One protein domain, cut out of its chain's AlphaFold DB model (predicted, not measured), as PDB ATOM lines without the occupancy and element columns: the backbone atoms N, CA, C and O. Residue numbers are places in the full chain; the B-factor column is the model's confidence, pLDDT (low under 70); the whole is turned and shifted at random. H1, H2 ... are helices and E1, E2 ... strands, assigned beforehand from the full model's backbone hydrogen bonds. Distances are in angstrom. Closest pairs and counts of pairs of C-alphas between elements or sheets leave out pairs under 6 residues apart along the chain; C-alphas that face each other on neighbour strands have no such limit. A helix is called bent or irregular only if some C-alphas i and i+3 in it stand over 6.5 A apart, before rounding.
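Overview. This is residues 72 to 251 of the 255 residues of an uncharacterized protein of Saprolegnia parasitica (strain CBS 223.65) (UniProt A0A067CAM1). One long antiparallel sheet of seven strands folds back on itself like a half-open clam: the leaf E4 E3 E2 faces the leaf E7 E6 E5, with E1 as the hinge, and the helix H3 packs along the open side by strands of both leaves. Two short helices, H1 and H2, lie out beyond H3 and the start of E1, while the E8 E9 hairpin forms a small separate lobe past the leaf E7 E6 E5, reached by a long link of residues 198 to 222. The printed part has 180 residues with nine named strands and three named helices, in the order E1 E2 E3 E4 E5 E6 E7 H1 H2 H3 E8 E9; the class is mixed, helices and strands. The large sheet runs E4, E3, E2, E1, E7, E6, E5. The whole is compact, with a radius of gyration of the C-alphas of 16.4 A and spans of 45 by 38 by 30 A.

Along the chain. The large sheet begins with E1, residues 72 to 82, 21.7 A long, whose C-alpha 72 is at (40.758, -24.219, -58.125). E2 is residues 85 to 92, E3 residues 95 to 100, and E4 residues 103 to 108. E5 is residues 112 to 121, 26.0 A long; E6, the longest strand, is residues 129 to 144, 30.8 A; and E7 is residues 147 to 157, 28.6 A, ending with C-alpha 157 at (42.339, -27.941, -38.526). H1 is residues 173 to 177, H2 residues 179 to 182, and H3 residues 186 to 197, 16.6 A long. E8 is residues 223 to 227 and E9 residues 230 to 236, 18.9 A, with C-alpha 236 at (30.156, -46.134, -37.066).

Arrangement. The large sheet is twisted and is a folded sheet, one sheet bent back into two leaves that face each other, with 39 pairs of C-alphas within 11 A between E4 E3 E2 and E7 E6 E5. It holds two meanders, runs of strands each the antiparallel neighbour of the one before: E1 E2 E3 E4 and E5 E6 E7. E1 bends by 88 degrees at residue 79; it pairs with E2 over residues 73 to 80, N 75 and O 89 being 2.8 A apart, and with E7 over residues 80 to 82, N 81 and O 153 being 2.8 A apart. The hairpin E6 and E7 has N 134 and O 154 at 2.8 A, and the hairpin E5 and E6 has N 118 and O 133 at 2.8 A. E6 bends by 106 degrees at residue 140, and beyond the bend the closest C-alphas of E4 and E6, those of Val 105 and Tyr 144, are 6.8 A apart. E2 and E3 have N 90 and O 97 at 2.8 A; E3 and E4 have N 98 and O 105 at 2.8 A. H3 is on the sheet, its closest C-alpha pair with E7 being His 187 and Val 156, 5.6 A. With residues 188 to 192 alone H3 touches H2, Ala 189 and Val 181 having C-alphas 5.0 A apart. H1 only grazes the sheet, with residues 173 to 176. In H1 and H3 every O i to N i+4 pair is within hydrogen-bond range; H2 is too short for one. The hairpin E8 and E9 has N 225 and O 232 at 2.9 A; E9 is only just apart from E5, at 8.3 A.

Size, cuts and confidence. The C-alphas farthest apart, those of Asn 177 and Lys 228, are 48.0 A apart. The printed part has no cut. The links E7 to H1 and H3 to E8 are long, with 15 and 25 residues; in the second, residues 203 to 204 pair parallel with residues 115 to 116 of E5. The mean pLDDT of the printed part is 81.0, and it is under 70 at residues 125 to 127, 202 to 213 and 238 to 251.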
ATOM      1  N   ILE A  72      41.768 -24.989 -58.862       89.94
ATOM      2  CA  ILE A  72      40.758 -24.219 -58.125       89.94
ATOM      3  C   ILE A  72      41.330 -23.792 -56.776       89.94
ATOM      4  O   ILE A  72      41.308 -22.617 -56.411       89.94
ATOM      5  N   PHE A  73      41.877 -24.750 -56.024       92.38
ATOM      6  CA  PHE A  73      42.581 -24.462 -54.779       92.38
ATOM      7  C   PHE A  73      43.640 -25.518 -54.458       92.38
ATOM      8  O   PHE A  73      43.529 -26.678 -54.848       92.38
ATOM      9  N   THR A  74      44.647 -25.128 -53.682       94.00
ATOM     10  CA  THR A  74      45.684 -26.023 -53.158       94.00
ATOM     11  C   THR A  74      45.687 -25.975 -51.637       94.00
ATOM     12  O   THR A  74      45.570 -24.908 -51.036       94.00
ATOM     13  N   LEU A  75      45.870 -27.127 -50.995       95.44
ATOM     14  CA  LEU A  75      46.153 -27.229 -49.564       95.44
ATOM     15  C   LEU A  75      47.652 -27.507 -49.357       95.44
ATOM     16  O   LEU A  75      48.066 -28.674 -49.391       95.44
ATOM     17  N   PRO A  76      48.481 -26.468 -49.147       93.81
ATOM     18  CA  PRO A  76      49.926 -26.631 -49.060       93.81
ATOM     19  C   PRO A  76      50.347 -27.312 -47.755       93.81
ATOM     20  O   PRO A  76      49.808 -27.041 -46.680       93.81
ATOM     21  N   LYS A  77      51.366 -28.177 -47.830       92.38
ATOM     22  CA  LYS A  77      52.014 -28.856 -46.689       92.38
ATOM     23  C   LYS A  77      51.021 -29.523 -45.728       92.38
ATOM     24  O   LYS A  77      51.270 -29.621 -44.518       92.38
ATOM     25  N   THR A  78      49.917 -30.019 -46.271       93.94
ATOM     26  CA  THR A  78      48.830 -30.641 -45.524       93.94
ATOM     27  C   THR A  78      49.282 -31.970 -44.948       93.94
ATOM     28  O   THR A  78      49.961 -32.762 -45.606       93.94
ATOM     29  N   THR A  79      48.902 -32.239 -43.699       94.12
ATOM     30  CA  THR A  79      49.204 -33.526 -43.062       94.12
ATOM     31  C   THR A  79      48.310 -34.600 -43.669       94.12
ATOM     32  O   THR A  79      47.140 -34.732 -43.317       94.12
ATOM     33  N   CYS A  80      48.874 -35.362 -44.595       92.69
ATOM     34  CA  CYS A  80      48.234 -36.497 -45.225       92.69
ATOM     35  C   CYS A  80      48.497 -37.758 -44.406       92.69
ATOM     36  O   CYS A  80      49.633 -38.085 -44.045       92.69
ATOM     37  N   ILE A  81      47.422 -38.479 -44.127       90.19
ATOM     38  CA  ILE A  81      47.462 -39.775 -43.465       90.19
ATOM     39  C   ILE A  81      47.710 -40.860 -44.519       90.19
ATOM     40  O   ILE A  81      48.527 -41.755 -44.297       90.19
ATOM     41  N   VAL A  82      47.064 -40.745 -45.688       89.69
ATOM     42  CA  VAL A  82      47.289 -41.610 -46.855       89.69
ATOM     43  C   VAL A  82      47.214 -40.789 -48.153       89.69
ATOM     44  O   VAL A  82      46.158 -40.224 -48.428       89.69
ATOM     45  N   PRO A  83      48.281 -40.757 -48.976       91.38
ATOM     46  CA  PRO A  83      49.629 -41.249 -48.678       91.38
ATOM     47  C   PRO A  83      50.263 -40.461 -47.516       91.38
ATOM     48  O   PRO A  83      50.012 -39.274 -47.347       91.38
ATOM     49  N   LYS A  84      51.060 -41.129 -46.675       90.44
ATOM     50  CA  LYS A  84      51.576 -40.547 -45.425       90.44
ATOM     51  C   LYS A  84      52.621 -39.463 -45.704       90.44
ATOM     52  O   LYS A  84      53.623 -39.741 -46.363       90.44
ATOM     53  N   GLY A  85      52.439 -38.264 -45.153       91.19
ATOM     54  CA  GLY A  85      53.425 -37.183 -45.247       91.19
ATOM     55  C   GLY A  85      52.835 -35.790 -45.054       91.19
ATOM     56  O   GLY A  85      51.633 -35.638 -44.863       91.19
ATOM     57  N   LYS A  86      53.688 -34.763 -45.117       94.31
ATOM     58  CA  LYS A  86      53.246 -33.383 -45.356       94.31
ATOM     59  C   LYS A  86      53.350 -33.127 -46.849       94.31
ATOM     60  O   LYS A  86      54.466 -33.119 -47.364       94.31
ATOM     61  N   LEU A  87      52.211 -33.022 -47.514       94.81
ATOM     62  CA  LEU A  87      52.110 -33.039 -48.970       94.81
ATOM     63  C   LEU A  87      51.271 -31.860 -49.441       94.81
ATOM     64  O   LEU A  87      50.411 -31.380 -48.698       94.81
ATOM     65  N   ASP A  88      51.512 -31.438 -50.671       94.06
ATOM     66  CA  ASP A  88      50.643 -30.480 -51.337       94.06
ATOM     67  C   ASP A  88      49.500 -31.257 -51.994       94.06
ATOM     68  O   ASP A  88      49.718 -32.307 -52.614       94.06
ATOM     69  N   ILE A  89      48.274 -30.785 -51.774       96.00
ATOM     70  CA  ILE A  89      47.072 -31.360 -52.375       96.00
ATOM     71  C   ILE A  89      46.456 -30.302 -53.273       96.00
ATOM     72  O   ILE A  89      45.935 -29.301 -52.785       96.00
ATOM     73  N   ASP A  90      46.512 -30.553 -54.567       94.75
ATOM     74  CA  ASP A  90      46.014 -29.686 -55.615       94.75
ATOM     75  C   ASP A  90      44.635 -30.174 -56.057       94.75
ATOM     76  O   ASP A  90      44.472 -31.322 -56.479       94.75
ATOM     77  N   PHE A  91      43.634 -29.308 -55.950       93.94
ATOM     78  CA  PHE A  91      42.281 -29.560 -56.430       93.94
ATOM     79  C   PHE A  91      42.063 -28.745 -57.695       93.94
ATOM     80  O   PHE A  91      41.933 -27.521 -57.634       93.94
ATOM     81  N   GLY A  92      42.048 -29.426 -58.838       90.81
ATOM     82  CA  GLY A  92      41.668 -28.830 -60.113       90.81
ATOM     83  C   GLY A  92      40.190 -29.024 -60.416       90.81
ATOM     84  O   GLY A  92      39.439 -29.543 -59.587       90.81
ATOM     85  N   ASP A  93      39.790 -28.664 -61.630       85.88
ATOM     86  CA  ASP A  93      38.396 -28.756 -62.090       85.88
ATOM     87  C   ASP A  93      37.846 -30.188 -62.106       85.88
ATOM     88  O   ASP A  93      36.690 -30.436 -61.762       85.88
ATOM     89  N   TYR A  94      38.680 -31.156 -62.497       85.31
ATOM     90  CA  TYR A  94      38.243 -32.535 -62.773       85.31
ATOM     91  C   TYR A  94      38.971 -33.591 -61.951       85.31
ATOM     92  O   TYR A  94      38.537 -34.746 -61.896       85.31
ATOM     93  N   ASN A  95      40.100 -33.229 -61.348       90.88
ATOM     94  CA  ASN A  95      40.959 -34.158 -60.642       90.88
ATOM     95  C   ASN A  95      41.527 -33.548 -59.364       90.88
ATOM     96  O   ASN A  95      41.641 -32.332 -59.213       90.88
ATOM     97  N   VAL A  96      41.894 -34.442 -58.453       93.31
ATOM     98  CA  VAL A  96      42.737 -34.131 -57.306       93.31
ATOM     99  C   VAL A  96      44.112 -34.737 -57.541       93.31
ATOM    100  O   VAL A  96      44.236 -35.907 -57.928       93.31
ATOM    101  N   THR A  97      45.145 -33.941 -57.295       93.38
ATOM    102  CA  THR A  97      46.545 -34.332 -57.412       93.38
ATOM    103  C   THR A  97      47.239 -34.170 -56.066       93.38
ATOM    104  O   THR A  97      47.091 -33.163 -55.385       93.38
ATOM    105  N   ILE A  98      47.989 -35.187 -55.656       94.12
ATOM    106  CA  ILE A  98      48.802 -35.174 -54.442       94.12
ATOM    107  C   ILE A  98      50.258 -35.233 -54.854       94.12
ATOM    108  O   ILE A  98      50.710 -36.232 -55.428       94.12
ATOM    109  N   THR A  99      50.993 -34.196 -54.482       91.62
ATOM    110  CA  THR A  99      52.401 -34.051 -54.819       91.62
ATOM    111  C   THR A  99      53.247 -34.295 -53.578       91.62
ATOM    112  O   THR A  99      53.177 -33.587 -52.571       91.62
ATOM    113  N   GLY A 100      54.051 -35.353 -53.641       87.94
ATOM    114  CA  GLY A 100      55.126 -35.617 -52.701       87.94
ATOM    115  C   GLY A 100      56.485 -35.388 -53.347       87.94
ATOM    116  O   GLY A 100      56.609 -35.259 -54.559       87.94
ATOM    117  N   LYS A 101      57.539 -35.404 -52.530       86.75
ATOM    118  CA  LYS A 101      58.914 -35.167 -52.998       86.75
ATOM    119  C   LYS A 101      59.352 -36.108 -54.137       86.75
ATOM    120  O   LYS A 101      60.080 -35.692 -55.028       86.75
ATOM    121  N   ASP A 102      58.908 -37.364 -54.096       87.81
ATOM    122  CA  ASP A 102      59.347 -38.424 -55.018       87.81
ATOM    123  C   ASP A 102      58.165 -39.158 -55.678       87.81
ATOM    124  O   ASP A 102      58.300 -40.282 -56.160       87.81
ATOM    125  N   PHE A 103      56.970 -38.565 -55.648       88.50
ATOM    126  CA  PHE A 103      55.796 -39.131 -56.305       88.50
ATOM    127  C   PHE A 103      54.743 -38.066 -56.589       88.50
ATOM    128  O   PHE A 103      54.602 -37.105 -55.838       88.50
ATOM    129  N   VAL A 104      53.934 -38.330 -57.607       90.94
ATOM    130  CA  VAL A 104      52.697 -37.606 -57.886       90.94
ATOM    131  C   VAL A 104      51.594 -38.645 -58.033       90.94
ATOM    132  O   VAL A 104      51.799 -39.682 -58.670       90.94
ATOM    133  N   VAL A 105      50.455 -38.412 -57.389       91.69
ATOM    134  CA  VAL A 105      49.260 -39.252 -57.519       91.69
ATOM    135  C   VAL A 105      48.108 -38.368 -57.954       91.69
ATOM    136  O   VAL A 105      47.728 -37.472 -57.213       91.69
ATOM    137  N   THR A 106      47.517 -38.668 -59.106       92.12
ATOM    138  CA  THR A 106      46.362 -37.940 -59.641       92.12
ATOM    139  C   THR A 106      45.182 -38.888 -59.786       92.12
ATOM    140  O   THR A 106      45.340 -40.031 -60.220       92.12
ATOM    141  N   THR A 107      43.986 -38.433 -59.413       91.50
ATOM    142  CA  THR A 107      42.751 -39.195 -59.615       91.50
ATOM    143  C   THR A 107      41.587 -38.264 -59.959       91.50
ATOM    144  O   THR A 107      41.471 -37.194 -59.357       91.50
ATOM    145  N   PRO A 108      40.736 -38.620 -60.940       91.62
ATOM    146  CA  PRO A 108      39.576 -37.809 -61.282       91.62
ATOM    147  C   PRO A 108      38.503 -37.894 -60.191       91.62
ATOM    148  O   PRO A 108      38.371 -38.923 -59.524       91.62
ATOM    149  N   TYR A 109      37.680 -36.852 -60.053       89.06
ATOM    150  CA  TYR A 109      36.574 -36.851 -59.086       89.06
ATOM    151  C   TYR A 109      35.545 -37.951 -59.353       89.06
ATOM    152  O   TYR A 109      34.941 -38.446 -58.411       89.06
ATOM    153  N   THR A 110      35.400 -38.391 -60.606       87.25
ATOM    154  CA  THR A 110      34.537 -39.520 -60.991       87.25
ATOM    155  C   THR A 110      34.972 -40.857 -60.395       87.25
ATOM    156  O   THR A 110      34.164 -41.772 -60.323       87.25
ATOM    157  N   ASN A 111      36.232 -40.987 -59.963       88.69
ATOM    158  CA  ASN A 111      36.727 -42.179 -59.272       88.69
ATOM    159  C   ASN A 111      36.531 -42.094 -57.748       88.69
ATOM    160  O   ASN A 111      36.878 -43.034 -57.032       88.69
ATOM    161  N   VAL A 112      36.026 -40.976 -57.224       89.44
ATOM    162  CA  VAL A 112      35.686 -40.842 -55.809       89.44
ATOM    163  C   VAL A 112      34.237 -41.288 -55.637       89.44
ATOM    164  O   VAL A 112      33.346 -40.760 -56.285       89.44
ATOM    165  N   ASP A 113      33.978 -42.257 -54.762       84.75
ATOM    166  CA  ASP A 113      32.618 -42.777 -54.535       84.75
ATOM    167  C   ASP A 113      32.038 -42.370 -53.172       84.75
ATOM    168  O   ASP A 113      30.838 -42.507 -52.916       84.75
ATOM    169  N   ALA A 114      32.883 -41.865 -52.272       84.88
ATOM    170  CA  ALA A 114      32.469 -41.318 -50.992       84.88
ATOM    171  C   ALA A 114      33.451 -40.255 -50.492       84.88
ATOM    172  O   ALA A 114      34.665 -40.464 -50.477       84.88
ATOM    173  N   LEU A 115      32.894 -39.156 -49.979       87.75
ATOM    174  CA  LEU A 115      33.612 -38.140 -49.219       87.75
ATOM    175  C   LEU A 115      33.163 -38.198 -47.756       87.75
ATOM    176  O   LEU A 115      31.992 -37.972 -47.434       87.75
ATOM    177  N   LEU A 116      34.104 -38.494 -46.865       87.00
ATOM    178  CA  LEU A 116      33.883 -38.520 -45.424       87.00
ATOM    179  C   LEU A 116      34.593 -37.340 -44.776       87.00
ATOM    180  O   LEU A 116      35.745 -37.055 -45.096       87.00
ATOM    181  N   LYS A 117      33.928 -36.709 -43.814       89.00
ATOM    182  CA  LYS A 117      34.536 -35.732 -42.913       89.00
ATOM    183  C   LYS A 117      34.366 -36.260 -41.498       89.00
ATOM    184  O   LYS A 117      33.247 -36.447 -41.039       89.00
ATOM    185  N   LEU A 118      35.466 -36.555 -40.820       86.31
ATOM    186  CA  LEU A 118      35.453 -37.298 -39.565       86.31
ATOM    187  C   LEU A 118      36.116 -36.482 -38.455       86.31
ATOM    188  O   LEU A 118      37.257 -36.051 -38.614       86.31
ATOM    189  N   PRO A 119      35.439 -36.242 -37.321       85.62
ATOM    190  CA  PRO A 119      35.998 -35.413 -36.263       85.62
ATOM    191  C   PRO A 119      37.104 -36.144 -35.498       85.62
ATOM    192  O   PRO A 119      36.926 -37.283 -35.053       85.62
ATOM    193  N   ARG A 120      38.212 -35.439 -35.264       82.44
ATOM    194  CA  ARG A 120      39.299 -35.833 -34.365       82.44
ATOM    195  C   ARG A 120      39.297 -34.934 -33.141       82.44
ATOM    196  O   ARG A 120      39.526 -33.726 -33.218       82.44
ATOM    197  N   HIS A 121      39.003 -35.539 -31.998       80.12
ATOM    198  CA  HIS A 121      38.913 -34.832 -30.727       80.12
ATOM    199  C   HIS A 121      40.306 -34.575 -30.150       80.12
ATOM    200  O   HIS A 121      41.227 -35.371 -30.334       80.12
ATOM    201  N   SER A 122      40.459 -33.451 -29.450       74.56
ATOM    202  CA  SER A 122      41.689 -33.157 -28.717       74.56
ATOM    203  C   SER A 122      41.917 -34.200 -27.622       74.56
ATOM    204  O   SER A 122      40.993 -34.569 -26.897       74.56
ATOM    205  N   THR A 123      43.170 -34.618 -27.439       72.31
ATOM    206  CA  THR A 123      43.572 -35.464 -26.303       72.31
ATOM    207  C   THR A 123      43.370 -34.763 -24.959       72.31
ATOM    208  O   THR A 123      43.118 -35.432 -23.959       72.31
ATOM    209  N   VAL A 124      43.442 -33.426 -24.943       72.25
ATOM    210  CA  VAL A 124      43.299 -32.584 -23.744       72.25
ATOM    211  C   VAL A 124      41.829 -32.328 -23.418       72.25
ATOM    212  O   VAL A 124      41.426 -32.356 -22.259       72.25
ATOM    213  N   SER A 125      41.002 -32.099 -24.441       68.38
ATOM    214  CA  SER A 125      39.569 -31.841 -24.296       68.38
ATOM    215  C   SER A 125      38.787 -32.750 -25.239       68.38
ATOM    216  O   SER A 125      38.548 -32.407 -26.396       68.38
ATOM    217  N   LYS A 126      38.359 -33.910 -24.721       69.06
ATOM    218  CA  LYS A 126      37.642 -34.955 -25.480       69.06
ATOM    219  C   LYS A 126      36.297 -34.501 -26.061       69.06
ATOM    220  O   LYS A 126      35.719 -35.202 -26.877       69.06
ATOM    221  N   THR A 127      35.805 -33.331 -25.658       67.94
ATOM    222  CA  THR A 127      34.569 -32.716 -26.157       67.94
ATOM    223  C   THR A 127      34.803 -31.717 -27.290       67.94
ATOM    224  O   THR A 127      33.854 -31.348 -27.978       67.94
ATOM    225  N   LYS A 128      36.045 -31.266 -27.509       78.00
ATOM    226  CA  LYS A 128      36.389 -30.301 -28.561       78.00
ATOM    227  C   LYS A 128      37.059 -31.004 -29.736       78.00
ATOM    228  O   LYS A 128      38.064 -31.699 -29.575       78.00
ATOM    229  N   VAL A 129      36.520 -30.776 -30.930       84.06
ATOM    230  CA  VAL A 129      37.131 -31.224 -32.186       84.06
ATOM    231  C   VAL A 129      38.348 -30.348 -32.477       84.06
ATOM    232  O   VAL A 129      38.222 -29.129 -32.572       84.06
ATOM    233  N   ALA A 130      39.523 -30.966 -32.586       86.75
ATOM    234  CA  ALA A 130      40.781 -30.291 -32.898       86.75
ATOM    235  C   ALA A 130      41.013 -30.217 -34.413       86.75
ATOM    236  O   ALA A 130      41.410 -29.180 -34.943       86.75
ATOM    237  N   SER A 131      40.712 -31.302 -35.121       90.31
ATOM    238  CA  SER A 131      40.804 -31.389 -36.576       90.31
ATOM    239  C   SER A 131      39.695 -32.266 -37.140       90.31
ATOM    240  O   SER A 131      39.015 -32.995 -36.416       90.31
ATOM    241  N   TYR A 132      39.506 -32.179 -38.448       90.69
ATOM    242  CA  TYR A 132      38.703 -33.113 -39.212       90.69
ATOM    243  C   TYR A 132      39.602 -33.875 -40.168       90.69
ATOM    244  O   TYR A 132      40.388 -33.275 -40.897       90.69
ATOM    245  N   GLU A 133      39.435 -35.187 -40.178       91.06
ATOM    246  CA  GLU A 133      39.995 -36.056 -41.195       91.06
ATOM    247  C   GLU A 133      39.035 -36.096 -42.382       91.06
ATOM    248  O   GLU A 133      37.873 -36.491 -42.249       91.06
ATOM    249  N   PHE A 134      39.522 -35.671 -43.538       92.38
ATOM    250  CA  PHE A 134      38.829 -35.806 -44.807       92.38
ATOM    251  C   PHE A 134      39.302 -37.087 -45.482       92.38
ATOM    252  O   PHE A 134      40.504 -37.283 -45.644       92.38
ATOM    253  N   VAL A 135      38.365 -37.956 -45.867       90.94
ATOM    254  CA  VAL A 135      38.653 -39.220 -46.559       90.94
ATOM    255  C   VAL A 135      37.899 -39.258 -47.879       90.94
ATOM    256  O   VAL A 135      36.669 -39.293 -47.894       90.94
ATOM    257  N   LEU A 136      38.648 -39.301 -48.977       91.81
ATOM    258  CA  LEU A 136      38.150 -39.583 -50.319       91.81
ATOM    259  C   LEU A 136      38.316 -41.079 -50.565       91.81
ATOM    260  O   LEU A 136      39.442 -41.566 -50.685       91.81
ATOM    261  N   ARG A 137      37.214 -41.829 -50.592       88.69
ATOM    262  CA  ARG A 137      37.247 -43.246 -50.960       88.69
ATOM    263  C   ARG A 137      37.263 -43.356 -52.479       88.69
ATOM    264  O   ARG A 137      36.498 -42.677 -53.153       88.69
ATOM    265  N   LEU A 138      38.168 -44.187 -52.984       89.44
ATOM    266  CA  LEU A 138      38.340 -44.403 -54.411       89.44
ATOM    267  C   LEU A 138      37.600 -45.678 -54.806       89.44
ATOM    268  O   LEU A 138      37.822 -46.726 -54.191       89.44
ATOM    269  N   GLU A 139      36.752 -45.589 -55.826       88.12
ATOM    270  CA  GLU A 139      36.072 -46.744 -56.412       88.12
ATOM    271  C   GLU A 139      37.107 -47.723 -56.974       88.12
ATOM    272  O   GLU A 139      37.147 -48.901 -56.606       88.12
ATOM    273  N   THR A 140      38.016 -47.196 -57.795       89.44
ATOM    274  CA  THR A 140      39.134 -47.939 -58.367       89.44
ATOM    275  C   THR A 140      40.437 -47.541 -57.668       89.44
ATOM    276  O   THR A 140      40.767 -46.350 -57.616       89.44
ATOM    277  N   PRO A 141      41.216 -48.500 -57.129       91.19
ATOM    278  CA  PRO A 141      42.484 -48.188 -56.485       91.19
ATOM    279  C   PRO A 141      43.486 -47.534 -57.445       91.19
ATOM    280  O   PRO A 141      43.648 -47.985 -58.576       91.19
ATOM    281  N   VAL A 142      44.210 -46.521 -56.971       90.62
ATOM    282  CA  VAL A 142      45.194 -45.767 -57.766       90.62
ATOM    283  C   VAL A 142      46.610 -46.219 -57.429       90.62
ATOM    284  O   VAL A 142      46.947 -46.410 -56.261       90.62
ATOM    285  N   SER A 143      47.459 -46.392 -58.438       89.06
ATOM    286  CA  SER A 143      48.858 -46.787 -58.250       89.06
ATOM    287  C   SER A 143      49.645 -45.752 -57.441       89.06
ATOM    288  O   SER A 143      49.602 -44.557 -57.710       89.06
ATOM    289  N   TYR A 144      50.407 -46.224 -56.457       87.88
ATOM    290  CA  TYR A 144      51.279 -45.411 -55.615       87.88
ATOM    291  C   TYR A 144      52.550 -46.185 -55.277       87.88
ATOM    292  O   TYR A 144      52.544 -47.116 -54.459       87.88
ATOM    293  N   ARG A 145      53.668 -45.783 -55.895       87.31
ATOM    294  CA  ARG A 145      54.961 -46.475 -55.795       87.31
ATOM    295  C   ARG A 145      54.796 -47.963 -56.147       87.31
ATOM    296  O   ARG A 145      54.379 -48.291 -57.246       87.31
ATOM    297  N   LYS A 146      55.098 -48.861 -55.203       87.12
ATOM    298  CA  LYS A 146      54.951 -50.323 -55.332       87.12
ATOM    299  C   LYS A 146      53.627 -50.842 -54.743       87.12
ATOM    300  O   LYS A 146      53.526 -52.014 -54.396       87.12
ATOM    301  N   SER A 147      52.647 -49.966 -54.538       88.69
ATOM    302  CA  SER A 147      51.372 -50.265 -53.882       88.69
ATOM    303  C   SER A 147      50.206 -49.587 -54.606       88.69
ATOM    304  O   SER A 147      50.398 -48.924 -55.622       88.69
ATOM    305  N   THR A 148      48.996 -49.736 -54.071       90.81
ATOM    306  CA  THR A 148      47.794 -49.055 -54.564       90.81
ATOM    307  C   THR A 148      47.067 -48.371 -53.415       90.81
ATOM    308  O   THR A 148      46.894 -48.973 -52.350       90.81
ATOM    309  N   LEU A 149      46.578 -47.158 -53.639       90.38
ATOM    310  CA  LEU A 149      45.741 -46.409 -52.712       90.38
ATOM    311  C   LEU A 149      44.274 -46.720 -52.984       90.38
ATOM    312  O   LEU A 149      43.816 -46.615 -54.114       90.38
ATOM    313  N   LYS A 150      43.531 -47.086 -51.940       90.00
ATOM    314  CA  LYS A 150      42.063 -47.244 -51.995       90.00
ATOM    315  C   LYS A 150      41.316 -46.017 -51.479       90.00
ATOM    316  O   LYS A 150      40.094 -45.952 -51.544       90.00
ATOM    317  N   TYR A 151      42.049 -45.096 -50.875       90.62
ATOM    318  CA  TYR A 151      41.530 -43.864 -50.321       90.62
ATOM    319  C   TYR A 151      42.666 -42.853 -50.207       90.62
ATOM    320  O   TYR A 151      43.832 -43.231 -50.060       90.62
ATOM    321  N   ILE A 152      42.293 -41.584 -50.249       93.06
ATOM    322  CA  ILE A 152      43.133 -40.439 -49.915       93.06
ATOM    323  C   ILE A 152      42.597 -39.883 -48.600       93.06
ATOM    324  O   ILE A 152      41.390 -39.689 -48.469       93.06
ATOM    325  N   ALA A 153      43.468 -39.658 -47.619       92.88
ATOM    326  CA  ALA A 153      43.071 -39.162 -46.307       92.88
ATOM    327  C   ALA A 153      44.024 -38.078 -45.805       92.88
ATOM    328  O   ALA A 153      45.241 -38.277 -45.815       92.88
ATOM    329  N   PHE A 154      43.476 -36.962 -45.329       94.69
ATOM    330  CA  PHE A 154      44.243 -35.817 -44.842       94.69
ATOM    331  C   PHE A 154      43.520 -35.067 -43.721       94.69
ATOM    332  O   PHE A 154      42.294 -35.092 -43.623       94.69
ATOM    333  N   ASP A 155      44.294 -34.401 -42.869       92.94
ATOM    334  CA  ASP A 155      43.789 -33.660 -41.717       92.94
ATOM    335  C   ASP A 155      43.696 -32.159 -42.003       92.94
ATOM    336  O   ASP A 155      44.647 -31.535 -42.473       92.94
ATOM    337  N   VAL A 156      42.565 -31.563 -41.622       93.88
ATOM    338  CA  VAL A 156      42.332 -30.116 -41.676       93.88
ATOM    339  C   VAL A 156      41.944 -29.608 -40.292       93.88
ATOM    340  O   VAL A 156      41.061 -30.155 -39.629       93.88
ATOM    341  N   SER A 157      42.600 -28.542 -39.838       91.94
ATOM    342  CA  SER A 157      42.339 -27.941 -38.526       91.94
ATOM    343  C   SER A 157      40.892 -27.452 -38.393       91.94
ATOM    344  O   SER A 157      40.364 -26.744 -39.253       91.94
ATOM    345  N   ALA A 158      40.249 -27.805 -37.276       86.94
ATOM    346  CA  ALA A 158      38.879 -27.395 -36.984       86.94
ATOM    347  C   ALA A 158      38.796 -25.941 -36.492       86.94
ATOM    348  O   ALA A 158      37.731 -25.327 -36.569       86.94
ATOM    349  N   THR A 159      39.897 -25.393 -35.970       85.56
ATOM    350  CA  THR A 159      39.948 -24.065 -35.339       85.56
ATOM    351  C   THR A 159      40.657 -23.014 -36.179       85.56
ATOM    352  O   THR A 159      40.508 -21.833 -35.885       85.56
ATOM    353  N   SER A 160      41.420 -23.414 -37.197       89.25
ATOM    354  CA  SER A 160      42.133 -22.465 -38.054       89.25
ATOM    355  C   SER A 160      41.156 -21.659 -38.908       89.25
ATOM    356  O   SER A 160      40.224 -22.219 -39.493       89.25
ATOM    357  N   ALA A 161      41.391 -20.351 -38.984       88.69
ATOM    358  CA  ALA A 161      40.815 -19.509 -40.024       88.69
ATOM    359  C   ALA A 161      41.445 -19.852 -41.381       88.69
ATOM    360  O   ALA A 161      42.534 -20.432 -41.438       88.69
ATOM    361  N   VAL A 162      40.759 -19.496 -42.461       88.69
ATOM    362  CA  VAL A 162      41.363 -19.452 -43.794       88.69
ATOM    363  C   VAL A 162      42.428 -18.354 -43.802       88.69
ATOM    364  O   VAL A 162      42.133 -17.202 -43.499       88.69
ATOM    365  N   ILE A 163      43.673 -18.727 -44.097       86.62
ATOM    366  CA  ILE A 163      44.786 -17.789 -44.262       86.62
ATOM    367  C   ILE A 163      45.355 -18.035 -45.662       86.62
ATOM    368  O   ILE A 163      46.077 -19.027 -45.857       86.62
ATOM    369  N   PRO A 164      44.999 -17.179 -46.641       82.38
ATOM    370  CA  PRO A 164      45.474 -17.303 -48.011       82.38
ATOM    371  C   PRO A 164      47.000 -17.371 -48.061       82.38
ATOM    372  O   PRO A 164      47.683 -16.667 -47.318       82.38
ATOM    373  N   ASN A 165      47.537 -18.219 -48.933       81.38
ATOM    374  CA  ASN A 165      48.974 -18.446 -49.112       81.38
ATOM    375  C   ASN A 165      49.714 -19.131 -47.955       81.38
ATOM    376  O   ASN A 165      50.901 -19.426 -48.091       81.38
ATOM    377  N   GLU A 166      49.030 -19.457 -46.858       86.25
ATOM    378  CA  GLU A 166      49.617 -20.222 -45.754       86.25
ATOM    379  C   GLU A 166      49.010 -21.619 -45.642       86.25
ATOM    380  O   GLU A 166      49.735 -22.612 -45.671       86.25
ATOM    381  N   ASN A 167      47.684 -21.699 -45.499       87.56
ATOM    382  CA  ASN A 167      46.982 -22.962 -45.258       87.56
ATOM    383  C   ASN A 167      46.012 -23.358 -46.379       87.56
ATOM    384  O   ASN A 167      45.507 -24.481 -46.378       87.56
ATOM    385  N   ILE A 168      45.796 -22.457 -47.336       91.19
ATOM    386  CA  ILE A 168      45.068 -22.682 -48.579       91.19
ATOM    387  C   ILE A 168      45.521 -21.644 -49.613       91.19
ATOM    388  O   ILE A 168      45.695 -20.468 -49.288       91.19
ATOM    389  N   LEU A 169      45.744 -22.086 -50.844       91.06
ATOM    390  CA  LEU A 169      45.932 -21.233 -52.017       91.06
ATOM    391  C   LEU A 169      44.631 -21.299 -52.806       91.06
ATOM    392  O   LEU A 169      44.206 -22.397 -53.155       91.06
ATOM    393  N   LEU A 170      43.984 -20.165 -53.035       88.94
ATOM    394  CA  LEU A 170      42.819 -20.075 -53.909       88.94
ATOM    395  C   LEU A 170      43.352 -19.582 -55.252       88.94
ATOM    396  O   LEU A 170      44.072 -18.595 -55.279       88.94
ATOM    397  N   HIS A 171      43.086 -20.313 -56.327       86.38
ATOM    398  CA  HIS A 171      43.578 -19.962 -57.666       86.38
ATOM    399  C   HIS A 171      42.473 -19.353 -58.536       86.38
ATOM    400  O   HIS A 171      42.752 -18.694 -59.532       86.38
ATOM    401  N   ASP A 172      41.216 -19.545 -58.133       83.56
ATOM    402  CA  ASP A 172      40.043 -18.927 -58.741       83.56
ATOM    403  C   ASP A 172      39.754 -17.555 -58.099       83.56
ATOM    404  O   ASP A 172      39.511 -17.448 -56.893       83.56
ATOM    405  N   ALA A 173      39.751 -16.504 -58.923       80.31
ATOM    406  CA  ALA A 173      39.505 -15.128 -58.497       80.31
ATOM    407  C   ALA A 173      38.092 -14.918 -57.924       80.31
ATOM    408  O   ALA A 173      37.901 -14.075 -57.043       80.31
ATOM    409  N   GLU A 174      37.085 -15.667 -58.382       82.44
ATOM    410  CA  GLU A 174      35.743 -15.598 -57.789       82.44
ATOM    411  C   GLU A 174      35.763 -16.143 -56.359       82.44
ATOM    412  O   GLU A 174      35.149 -15.579 -55.449       82.44
ATOM    413  N   LEU A 175      36.537 -17.205 -56.143       80.25
ATOM    414  CA  LEU A 175      36.679 -17.865 -54.857       80.25
ATOM    415  C   LEU A 175      37.490 -17.034 -53.856       80.25
ATOM    416  O   LEU A 175      37.155 -17.008 -52.670       80.25
ATOM    417  N   GLU A 176      38.517 -16.327 -54.325       79.81
ATOM    418  CA  GLU A 176      39.278 -15.365 -53.519       79.81
ATOM    419  C   GLU A 176      38.397 -14.240 -52.961       79.81
ATOM    420  O   GLU A 176      38.607 -13.783 -51.836       79.81
ATOM    421  N   ASN A 177      37.384 -13.823 -53.723       83.25
ATOM    422  CA  ASN A 177      36.459 -12.760 -53.334       83.25
ATOM    423  C   ASN A 177      35.214 -13.275 -52.583       83.25
ATOM    424  O   ASN A 177      34.438 -12.476 -52.052       83.25
ATOM    425  N   ASP A 178      35.018 -14.594 -52.489       84.44
ATOM    426  CA  ASP A 178      33.880 -15.201 -51.798       84.44
ATOM    427  C   ASP A 178      34.053 -15.095 -50.270       84.44
ATOM    428  O   ASP A 178      34.768 -15.870 -49.622       84.44
ATOM    429  N   ALA A 179      33.350 -14.133 -49.660       83.88
ATOM    430  CA  ALA A 179      33.344 -13.924 -48.211       83.88
ATOM    431  C   ALA A 179      32.882 -15.166 -47.426       83.88
ATOM    432  O   ALA A 179      33.314 -15.368 -46.289       83.88
ATOM    433  N   SER A 180      32.043 -16.026 -48.022       84.38
ATOM    434  CA  SER A 180      31.600 -17.269 -47.380       84.38
ATOM    435  C   SER A 180      32.733 -18.284 -47.223       84.38
ATOM    436  O   SER A 180      32.673 -19.140 -46.341       84.38
ATOM    437  N   VAL A 181      33.783 -18.164 -48.037       81.50
ATOM    438  CA  VAL A 181      34.962 -19.032 -48.016       81.50
ATOM    439  C   VAL A 181      36.064 -18.393 -47.186       81.50
ATOM    440  O   VAL A 181      36.582 -19.029 -46.269       81.50
ATOM    441  N   THR A 182      36.383 -17.124 -47.436       81.94
ATOM    442  CA  THR A 182      37.507 -16.434 -46.784       81.94
ATOM    443  C   THR A 182      37.271 -16.130 -45.303       81.94
ATOM    444  O   THR A 182      38.224 -16.119 -44.526       81.94
ATOM    445  N   GLN A 183      36.018 -15.947 -44.869       86.00
ATOM    446  CA  GLN A 183      35.681 -15.736 -43.452       86.00
ATOM    447  C   GLN A 183      35.341 -17.035 -42.707       86.00
ATOM    448  O   GLN A 183      35.154 -17.031 -41.486       86.00
ATOM    449  N   ALA A 184      35.248 -18.163 -43.414       88.00
ATOM    450  CA  ALA A 184      34.957 -19.444 -42.796       88.00
ATOM    451  C   ALA A 184      36.170 -20.017 -42.049       88.00
ATOM    452  O   ALA A 184      37.334 -19.668 -42.256       88.00
ATOM    453  N   LYS A 185      35.893 -20.989 -41.176       92.06
ATOM    454  CA  LYS A 185      36.944 -21.873 -40.660       92.06
ATOM    455  C   LYS A 185      37.474 -22.725 -41.811       92.06
ATOM    456  O   LYS A 185      36.681 -23.209 -42.616       92.06
ATOM    457  N   LEU A 186      38.774 -23.008 -41.823       92.25
ATOM    458  CA  LEU A 186      39.446 -23.722 -42.914       92.25
ATOM    459  C   LEU A 186      38.732 -25.027 -43.297       92.25
ATOM    460  O   LEU A 186      38.390 -25.241 -44.452       92.25
ATOM    461  N   HIS A 187      38.412 -25.875 -42.320       91.75
ATOM    462  CA  HIS A 187      37.699 -27.131 -42.576       91.75
ATOM    463  C   HIS A 187      36.281 -26.960 -43.167       91.75
ATOM    464  O   HIS A 187      35.766 -27.895 -43.775       91.75
ATOM    465  N   VAL A 188      35.624 -25.814 -42.962       91.31
ATOM    466  CA  VAL A 188      34.322 -25.498 -43.578       91.31
ATOM    467  C   VAL A 188      34.534 -25.074 -45.025       91.31
ATOM    468  O   VAL A 188      33.879 -25.630 -45.901       91.31
ATOM    469  N   ALA A 189      35.497 -24.182 -45.279       91.62
ATOM    470  CA  ALA A 189      35.882 -23.772 -46.626       91.62
ATOM    471  C   ALA A 189      36.266 -24.983 -47.496       91.62
ATOM    472  O   ALA A 189      35.684 -25.183 -48.559       91.62
ATOM    473  N   VAL A 190      37.147 -25.859 -46.993       92.88
ATOM    474  CA  VAL A 190      37.533 -27.100 -47.686       92.88
ATOM    475  C   VAL A 190      36.317 -27.984 -47.953       92.88
ATOM    476  O   VAL A 190      36.138 -28.453 -49.071       92.88
ATOM    477  N   GLN A 191      35.443 -28.193 -46.963       91.62
ATOM    478  CA  GLN A 191      34.237 -28.994 -47.173       91.62
ATOM    479  C   GLN A 191      33.350 -28.418 -48.283       91.62
ATOM    480  O   GLN A 191      32.874 -29.187 -49.116       91.62
ATOM    481  N   MET A 192      33.119 -27.104 -48.291       89.00
ATOM    482  CA  MET A 192      32.284 -26.449 -49.299       89.00
ATOM    483  C   MET A 192      32.862 -26.629 -50.702       89.00
ATOM    484  O   MET A 192      32.121 -26.987 -51.614       89.00
ATOM    485  N   GLN A 193      34.177 -26.466 -50.870       89.88
ATOM    486  CA  GLN A 193      34.808 -26.648 -52.181       89.88
ATOM    487  C   GLN A 193      34.776 -28.101 -52.643       89.88
ATOM    488  O   GLN A 193      34.380 -28.382 -53.770       89.88
ATOM    489  N   LEU A 194      35.080 -29.048 -51.753       90.56
ATOM    490  CA  LEU A 194      34.971 -30.468 -52.078       90.56
ATOM    491  C   LEU A 194      33.534 -30.864 -52.453       90.56
ATOM    492  O   LEU A 194      33.343 -31.681 -53.345       90.56
ATOM    493  N   GLN A 195      32.523 -30.272 -51.810       88.25
ATOM    494  CA  GLN A 195      31.115 -30.481 -52.162       88.25
ATOM    495  C   GLN A 195      30.744 -29.908 -53.528       88.25
ATOM    496  O   GLN A 195      29.953 -30.526 -54.233       88.25
ATOM    497  N   ARG A 196      31.296 -28.749 -53.905       87.00
ATOM    498  CA  ARG A 196      31.092 -28.162 -55.237       87.00
ATOM    499  C   ARG A 196      31.712 -29.053 -56.319       87.00
ATOM    500  O   ARG A 196      31.026 -29.415 -57.270       87.00
ATOM    501  N   LEU A 197      32.963 -29.474 -56.121       87.38
ATOM    502  CA  LEU A 197      33.725 -30.294 -57.074       87.38
ATOM    503  C   LEU A 197      33.179 -31.724 -57.206       87.38
ATOM    504  O   LEU A 197      33.159 -32.301 -58.290       87.38
ATOM    505  N   MET A 198      32.693 -32.300 -56.105       85.00
ATOM    506  CA  MET A 198      32.122 -33.648 -56.054       85.00
ATOM    507  C   MET A 198      30.621 -33.603 -55.755       85.00
ATOM    508  O   MET A 198      30.126 -34.338 -54.901       85.00
ATOM    509  N   SER A 199      29.884 -32.746 -56.463       80.38
ATOM    510  CA  SER A 199      28.442 -32.523 -56.251       80.38
ATOM    511  C   SER A 199      27.583 -33.785 -56.404       80.38
ATOM    512  O   SER A 199      26.525 -33.902 -55.785       80.38
ATOM    513  N   HIS A 200      28.062 -34.763 -57.176       72.81
ATOM    514  CA  HIS A 200      27.434 -36.071 -57.352       72.81
ATOM    515  C   HIS A 200      27.573 -36.991 -56.121       72.81
ATOM    516  O   HIS A 200      26.871 -37.998 -56.026       72.81
ATOM    517  N   ILE A 201      28.447 -36.657 -55.164       70.38
ATOM    518  CA  ILE A 201      28.728 -37.466 -53.976       70.38
ATOM    519  C   ILE A 201      28.079 -36.837 -52.748       70.38
ATOM    520  O   ILE A 201      28.296 -35.675 -52.403       70.38
ATOM    521  N   ARG A 202      27.337 -37.646 -51.990       65.62
ATOM    522  CA  ARG A 202      26.828 -37.216 -50.687       65.62
ATOM    523  C   ARG A 202      27.945 -37.240 -49.644       65.62
ATOM    524  O   ARG A 202      28.481 -38.299 -49.325       65.62
ATOM    525  N   VAL A 203      28.239 -36.084 -49.051       65.25
ATOM    526  CA  VAL A 203      29.198 -35.982 -47.940       65.25
ATOM    527  C   VAL A 203      28.635 -36.626 -46.687       65.25
ATOM    528  O   VAL A 203      27.572 -36.239 -46.197       65.25
ATOM    529  N   ILE A 204      29.382 -37.573 -46.128       68.25
ATOM    530  CA  ILE A 204      29.066 -38.160 -44.829       68.25
ATOM    531  C   ILE A 204      29.893 -37.409 -43.792       68.25
ATOM    532  O   ILE A 204      31.074 -37.683 -43.577       68.25
ATOM    533  N   ALA A 205      29.263 -36.392 -43.210       58.28
ATOM    534  CA  ALA A 205      29.942 -35.426 -42.358       58.28
ATOM    535  C   ALA A 205      30.104 -35.877 -40.899       58.28
ATOM    536  O   ALA A 205      30.865 -35.245 -40.173       58.28
ATOM    537  N   GLU A 206      29.396 -36.926 -40.453       61.59
ATOM    538  CA  GLU A 206      29.458 -37.378 -39.060       61.59
ATOM    539  C   GLU A 206      29.169 -38.880 -38.882       61.59
ATOM    540  O   GLU A 206      28.305 -39.438 -39.570       61.59
ATOM    541  N   PRO A 207      29.837 -39.542 -37.917       58.28
ATOM    542  CA  PRO A 207      29.481 -40.885 -37.482       58.28
ATOM    543  C   PRO A 207      28.145 -40.880 -36.730       58.28
ATOM    544  O   PRO A 207      28.003 -40.316 -35.642       58.28
ATOM    545  N   MET A 208      27.153 -41.533 -37.324       52.88
ATOM    546  CA  MET A 208      25.779 -41.615 -36.832       52.88
ATOM    547  C   MET A 208      25.393 -43.085 -36.647       52.88
ATOM    548  O   MET A 208      25.625 -43.901 -37.535       52.88
ATOM    549  N   THR A 209      24.776 -43.417 -35.510       49.72
ATOM    550  CA  THR A 209      24.142 -44.719 -35.244       49.72
ATOM    551  C   THR A 209      22.628 -44.513 -35.161       49.72
ATOM    552  O   THR A 209      22.119 -43.950 -34.193       49.72
ATOM    553  N   GLY A 210      21.896 -44.921 -36.201       56.47
ATOM    554  CA  GLY A 210      20.473 -44.591 -36.334       56.47
ATOM    555  C   GLY A 210      20.258 -43.081 -36.500       56.47
ATOM    556  O   GLY A 210      20.859 -42.468 -37.383       56.47
ATOM    557  N   ASP A 211      19.431 -42.488 -35.634       59.00
ATOM    558  CA  ASP A 211      19.153 -41.042 -35.616       59.00
ATOM    559  C   ASP A 211      19.991 -40.267 -34.582       59.00
ATOM    560  O   ASP A 211      19.789 -39.071 -34.381       59.00
ATOM    561  N   ARG A 212      20.949 -40.926 -33.915       60.78
ATOM    562  CA  ARG A 212      21.820 -40.303 -32.907       60.78
ATOM    563  C   ARG A 212      23.289 -40.419 -33.298       60.78
ATOM    564  O   ARG A 212      23.706 -41.386 -33.931       60.78
ATOM    565  N   ARG A 213      24.094 -39.435 -32.895       68.50
ATOM    566  CA  ARG A 213      25.553 -39.479 -33.059       68.50
ATOM    567  C   ARG A 213      26.125 -40.654 -32.260       68.50
ATOM    568  O   ARG A 213      25.731 -40.854 -31.110       68.50
ATOM    569  N   TYR A 214      27.047 -41.416 -32.854       74.38
ATOM    570  CA  TYR A 214      27.787 -42.427 -32.095       74.38
ATOM    571  C   TYR A 214      28.691 -41.739 -31.068       74.38
ATOM    572  O   TYR A 214      29.437 -40.823 -31.415       74.38
ATOM    573  N   VAL A 215      28.658 -42.212 -29.823       75.69
ATOM    574  CA  VAL A 215      29.554 -41.762 -28.756       75.69
ATOM    575  C   VAL A 215      30.065 -43.000 -28.028       75.69
ATOM    576  O   VAL A 215      29.282 -43.795 -27.513       75.69
ATOM    577  N   SER A 216      31.383 -43.183 -28.017       77.19
ATOM    578  CA  SER A 216      32.041 -44.272 -27.304       77.19
ATOM    579  C   SER A 216      31.949 -44.072 -25.792       77.19
ATOM    580  O   SER A 216      31.645 -42.985 -25.300       77.19
ATOM    581  N   THR A 217      32.303 -45.106 -25.029       77.56
ATOM    582  CA  THR A 217      32.405 -45.038 -23.560       77.56
ATOM    583  C   THR A 217      33.344 -43.934 -23.062       77.56
ATOM    584  O   THR A 217      33.233 -43.502 -21.919       77.56
ATOM    585  N   HIS A 218      34.259 -43.448 -23.909       73.94
ATOM    586  CA  HIS A 218      35.198 -42.373 -23.588       73.94
ATOM    587  C   HIS A 218      34.786 -41.001 -24.137       73.94
ATOM    588  O   HIS A 218      35.580 -40.062 -24.054       73.94
ATOM    589  N   GLY A 219      33.573 -40.876 -24.682       72.44
ATOM    590  CA  GLY A 219      33.062 -39.633 -25.262       72.44
ATOM    591  C   GLY A 219      33.545 -39.359 -26.689       72.44
ATOM    592  O   GLY A 219      33.281 -38.285 -27.217       72.44
ATOM    593  N   GLU A 220      34.252 -40.302 -27.317       76.12
ATOM    594  CA  GLU A 220      34.803 -40.136 -28.665       76.12
ATOM    595  C   GLU A 220      33.816 -40.623 -29.730       76.12
ATOM    596  O   GLU A 220      33.012 -41.525 -29.513       76.12
ATOM    597  N   SER A 221      33.922 -40.074 -30.931       76.44
ATOM    598  CA  SER A 221      33.107 -40.439 -32.095       76.44
ATOM    599  C   SER A 221      33.568 -41.721 -32.810       76.44
ATOM    600  O   SER A 221      33.070 -42.046 -33.889       76.44
ATOM    601  N   PHE A 222      34.523 -42.446 -32.223       79.19
ATOM    602  CA  PHE A 222      35.131 -43.654 -32.769       79.19
ATOM    603  C   PHE A 222      35.526 -44.634 -31.658       79.19
ATOM    604  O   PHE A 222      35.502 -44.310 -30.469       79.19
ATOM    605  N   VAL A 223      35.920 -45.842 -32.056       81.00
ATOM    606  CA  VAL A 223      36.552 -46.842 -31.184       81.00
ATOM    607  C   VAL A 223      37.972 -47.100 -31.667       81.00
ATOM    608  O   VAL A 223      38.202 -47.302 -32.857       81.00
ATOM    609  N   LYS A 224      38.946 -47.087 -30.755       81.12
ATOM    610  CA  LYS A 224      40.326 -47.470 -31.079       81.12
ATOM    611  C   LYS A 224      40.376 -48.967 -31.345       81.12
ATOM    612  O   LYS A 224      39.854 -49.753 -30.560       81.12
ATOM    613  N   CYS A 225      40.993 -49.361 -32.447       79.00
ATOM    614  CA  CYS A 225      41.082 -50.760 -32.837       79.00
ATOM    615  C   CYS A 225      42.435 -51.070 -33.471       79.00
ATOM    616  O   CYS A 225      43.199 -50.174 -33.829       79.00
ATOM    617  N   TYR A 226      42.710 -52.359 -33.629       77.00
ATOM    618  CA  TYR A 226      43.856 -52.847 -34.379       77.00
ATOM    619  C   TYR A 226      43.357 -53.699 -35.536       77.00
ATOM    620  O   TYR A 226      42.459 -54.527 -35.368       77.00
ATOM    621  N   ARG A 227      43.956 -53.529 -36.713       71.06
ATOM    622  CA  ARG A 227      43.840 -54.507 -37.797       71.06
ATOM    623  C   ARG A 227      45.214 -55.045 -38.073       71.06
ATOM    624  O   ARG A 227      46.107 -54.302 -38.474       71.06
ATOM    625  N   LYS A 228      45.362 -56.353 -37.875       80.69
ATOM    626  CA  LYS A 228      46.678 -56.987 -37.813       80.69
ATOM    627  C   LYS A 228      47.517 -56.254 -36.755       80.69
ATOM    628  O   LYS A 228      47.093 -56.179 -35.609       80.69
ATOM    629  N   THR A 229      48.652 -55.686 -37.138       76.12
ATOM    630  CA  THR A 229      49.583 -54.988 -36.243       76.12
ATOM    631  C   THR A 229      49.386 -53.475 -36.214       76.12
ATOM    632  O   THR A 229      50.101 -52.784 -35.495       76.12
ATOM    633  N   THR A 230      48.433 -52.943 -36.980       70.81
ATOM    634  CA  THR A 230      48.306 -51.503 -37.179       70.81
ATOM    635  C   THR A 230      47.149 -50.934 -36.367       70.81
ATOM    636  O   THR A 230      46.012 -51.397 -36.488       70.81
ATOM    637  N   SER A 231      47.433 -49.925 -35.541       76.25
ATOM    638  CA  SER A 231      46.411 -49.187 -34.797       76.25
ATOM    639  C   SER A 231      45.613 -48.282 -35.730       76.25
ATOM    640  O   SER A 231      46.184 -47.646 -36.614       76.25
ATOM    641  N   GLY A 232      44.312 -48.180 -35.502       77.31
ATOM    642  CA  GLY A 232      43.432 -47.290 -36.244       77.31
ATOM    643  C   GLY A 232      42.195 -46.910 -35.442       77.31
ATOM    644  O   GLY A 232      41.995 -47.335 -34.299       77.31
ATOM    645  N   HIS A 233      41.348 -46.107 -36.069       79.62
ATOM    646  CA  HIS A 233      40.072 -45.689 -35.507       79.62
ATOM    647  C   HIS A 233      38.922 -46.356 -36.257       79.62
ATOM    648  O   HIS A 233      39.000 -46.623 -37.453       79.62
ATOM    649  N   LEU A 234      37.855 -46.660 -35.531       78.12
ATOM    650  CA  LEU A 234      36.663 -47.301 -36.054       78.12
ATOM    651  C   LEU A 234      35.481 -46.359 -35.922       78.12
ATOM    652  O   LEU A 234      35.072 -46.047 -34.804       78.12
ATOM    653  N   PHE A 235      34.930 -45.922 -37.048       78.50
ATOM    654  CA  PHE A 235      33.799 -45.006 -37.076       78.50
ATOM    655  C   PHE A 235      32.540 -45.754 -37.512       78.50
ATOM    656  O   PHE A 235      32.527 -46.480 -38.510       78.50
ATOM    657  N   PHE A 236      31.463 -45.564 -36.755       73.56
ATOM    658  CA  PHE A 236      30.156 -46.134 -37.066       73.56
ATOM    659  C   PHE A 236      29.361 -45.130 -37.898       73.56
ATOM    660  O   PHE A 236      29.045 -44.039 -37.420       73.56
ATOM    661  N   LEU A 237      29.077 -45.477 -39.155       71.94
ATOM    662  CA  LEU A 237      28.278 -44.658 -40.069       71.94
ATOM    663  C   LEU A 237      26.876 -45.272 -40.251       71.94
ATOM    664  O   LEU A 237      26.685 -46.473 -40.051       71.94
ATOM    665  N   ARG A 238      25.894 -44.455 -40.657       65.69
ATOM    666  CA  ARG A 238      24.501 -44.888 -40.877       65.69
ATOM    667  C   ARG A 238      24.410 -45.912 -42.024       65.69
ATOM    668  O   ARG A 238      25.133 -45.803 -43.012       65.69
ATOM    669  N   GLU A 239      23.511 -46.898 -41.912       49.62
ATOM    670  CA  GLU A 239      23.248 -47.873 -42.985       49.62
ATOM    671  C   GLU A 239      22.689 -47.189 -44.245       49.62
ATOM    672  O   GLU A 239      21.779 -46.369 -44.149       49.62
ATOM    673  N   GLY A 240      23.229 -47.539 -45.423       45.75
ATOM    674  CA  GLY A 240      22.726 -47.069 -46.725       45.75
ATOM    675  C   GLY A 240      23.777 -46.765 -47.803       45.75
ATOM    676  O   GLY A 240      23.409 -46.577 -48.954       45.75
ATOM    677  N   TYR A 241      25.074 -46.746 -47.476       50.66
ATOM    678  CA  TYR A 241      26.102 -46.132 -48.344       50.66
ATOM    679  C   TYR A 241      27.087 -47.110 -49.016       50.66
ATOM    680  O   TYR A 241      28.188 -46.730 -49.417       50.66
ATOM    681  N   SER A 242      26.710 -48.390 -49.116       36.19
ATOM    682  CA  SER A 242      27.286 -49.391 -50.032       36.19
ATOM    683  C   SER A 242      26.419 -50.663 -50.003       36.19
ATOM    684  O   SER A 242      25.898 -51.027 -48.950       36.19
ATOM    685  N   SER A 243      26.258 -51.325 -51.153       34.50
ATOM    686  CA  SER A 243      25.198 -52.282 -51.543       34.50
ATOM    687  C   SER A 243      25.012 -53.584 -50.736       34.50
ATOM    688  O   SER A 243      24.331 -54.494 -51.197       34.50
ATOM    689  N   SER A 244      25.543 -53.723 -49.521       30.92
ATOM    690  CA  SER A 244      25.262 -54.895 -48.676       30.92
ATOM    691  C   SER A 244      24.884 -54.489 -47.255       30.92
ATOM    692  O   SER A 244      25.597 -53.742 -46.581       30.92
ATOM    693  N   ARG A 245      23.702 -54.976 -46.867       31.66
ATOM    694  CA  ARG A 245      23.006 -54.779 -45.596       31.66
ATOM    695  C   ARG A 245      23.843 -55.303 -44.424       31.66
ATOM    696  O   ARG A 245      24.399 -56.396 -44.530       31.66
ATOM    697  N   ARG A 246      23.829 -54.538 -43.325       31.34
ATOM    698  CA  ARG A 246      24.438 -54.683 -41.983       31.34
ATOM    699  C   ARG A 246      25.324 -53.473 -41.693       31.34
ATOM    700  O   ARG A 246      26.131 -53.097 -42.536       31.34
ATOM    701  N   HIS A 247      25.156 -52.890 -40.506       35.34
ATOM    702  CA  HIS A 247      25.774 -51.654 -40.032       35.34
ATOM    703  C   HIS A 247      27.235 -51.581 -40.480       35.34
ATOM    704  O   HIS A 247      28.081 -52.346 -40.011       35.34
ATOM    705  N   ARG A 248      27.522 -50.714 -41.458       48.47
ATOM    706  CA  ARG A 248      28.846 -50.671 -42.071       48.47
ATOM    707  C   ARG A 248      29.756 -49.753 -41.282       48.47
ATOM    708  O   ARG A 248      29.660 -48.532 -41.299       48.47
ATOM    709  N   VAL A 249      30.668 -50.429 -40.615       45.31
ATOM    710  CA  VAL A 249      31.890 -49.918 -40.034       45.31
ATOM    711  C   VAL A 249      32.742 -49.295 -41.140       45.31
ATOM    712  O   VAL A 249      33.175 -49.994 -42.059       45.31
ATOM    713  N   VAL A 250      33.007 -47.995 -41.054       50.78
ATOM    714  CA  VAL A 250      34.116 -47.409 -41.802       50.78
ATOM    715  C   VAL A 250      35.340 -47.449 -40.904       50.78
ATOM    716  O   VAL A 250      35.295 -47.071 -39.736       50.78
ATOM    717  N   MET A 251      36.426 -47.972 -41.460       50.94
ATOM    718  CA  MET A 251      37.761 -47.961 -40.874       50.94
ATOM    719  C   MET A 251      38.537 -46.852 -41.580       50.94
ATOM    720  O   MET A 251      39.192 -47.137 -42.588       50.94
TER     721      MET A 251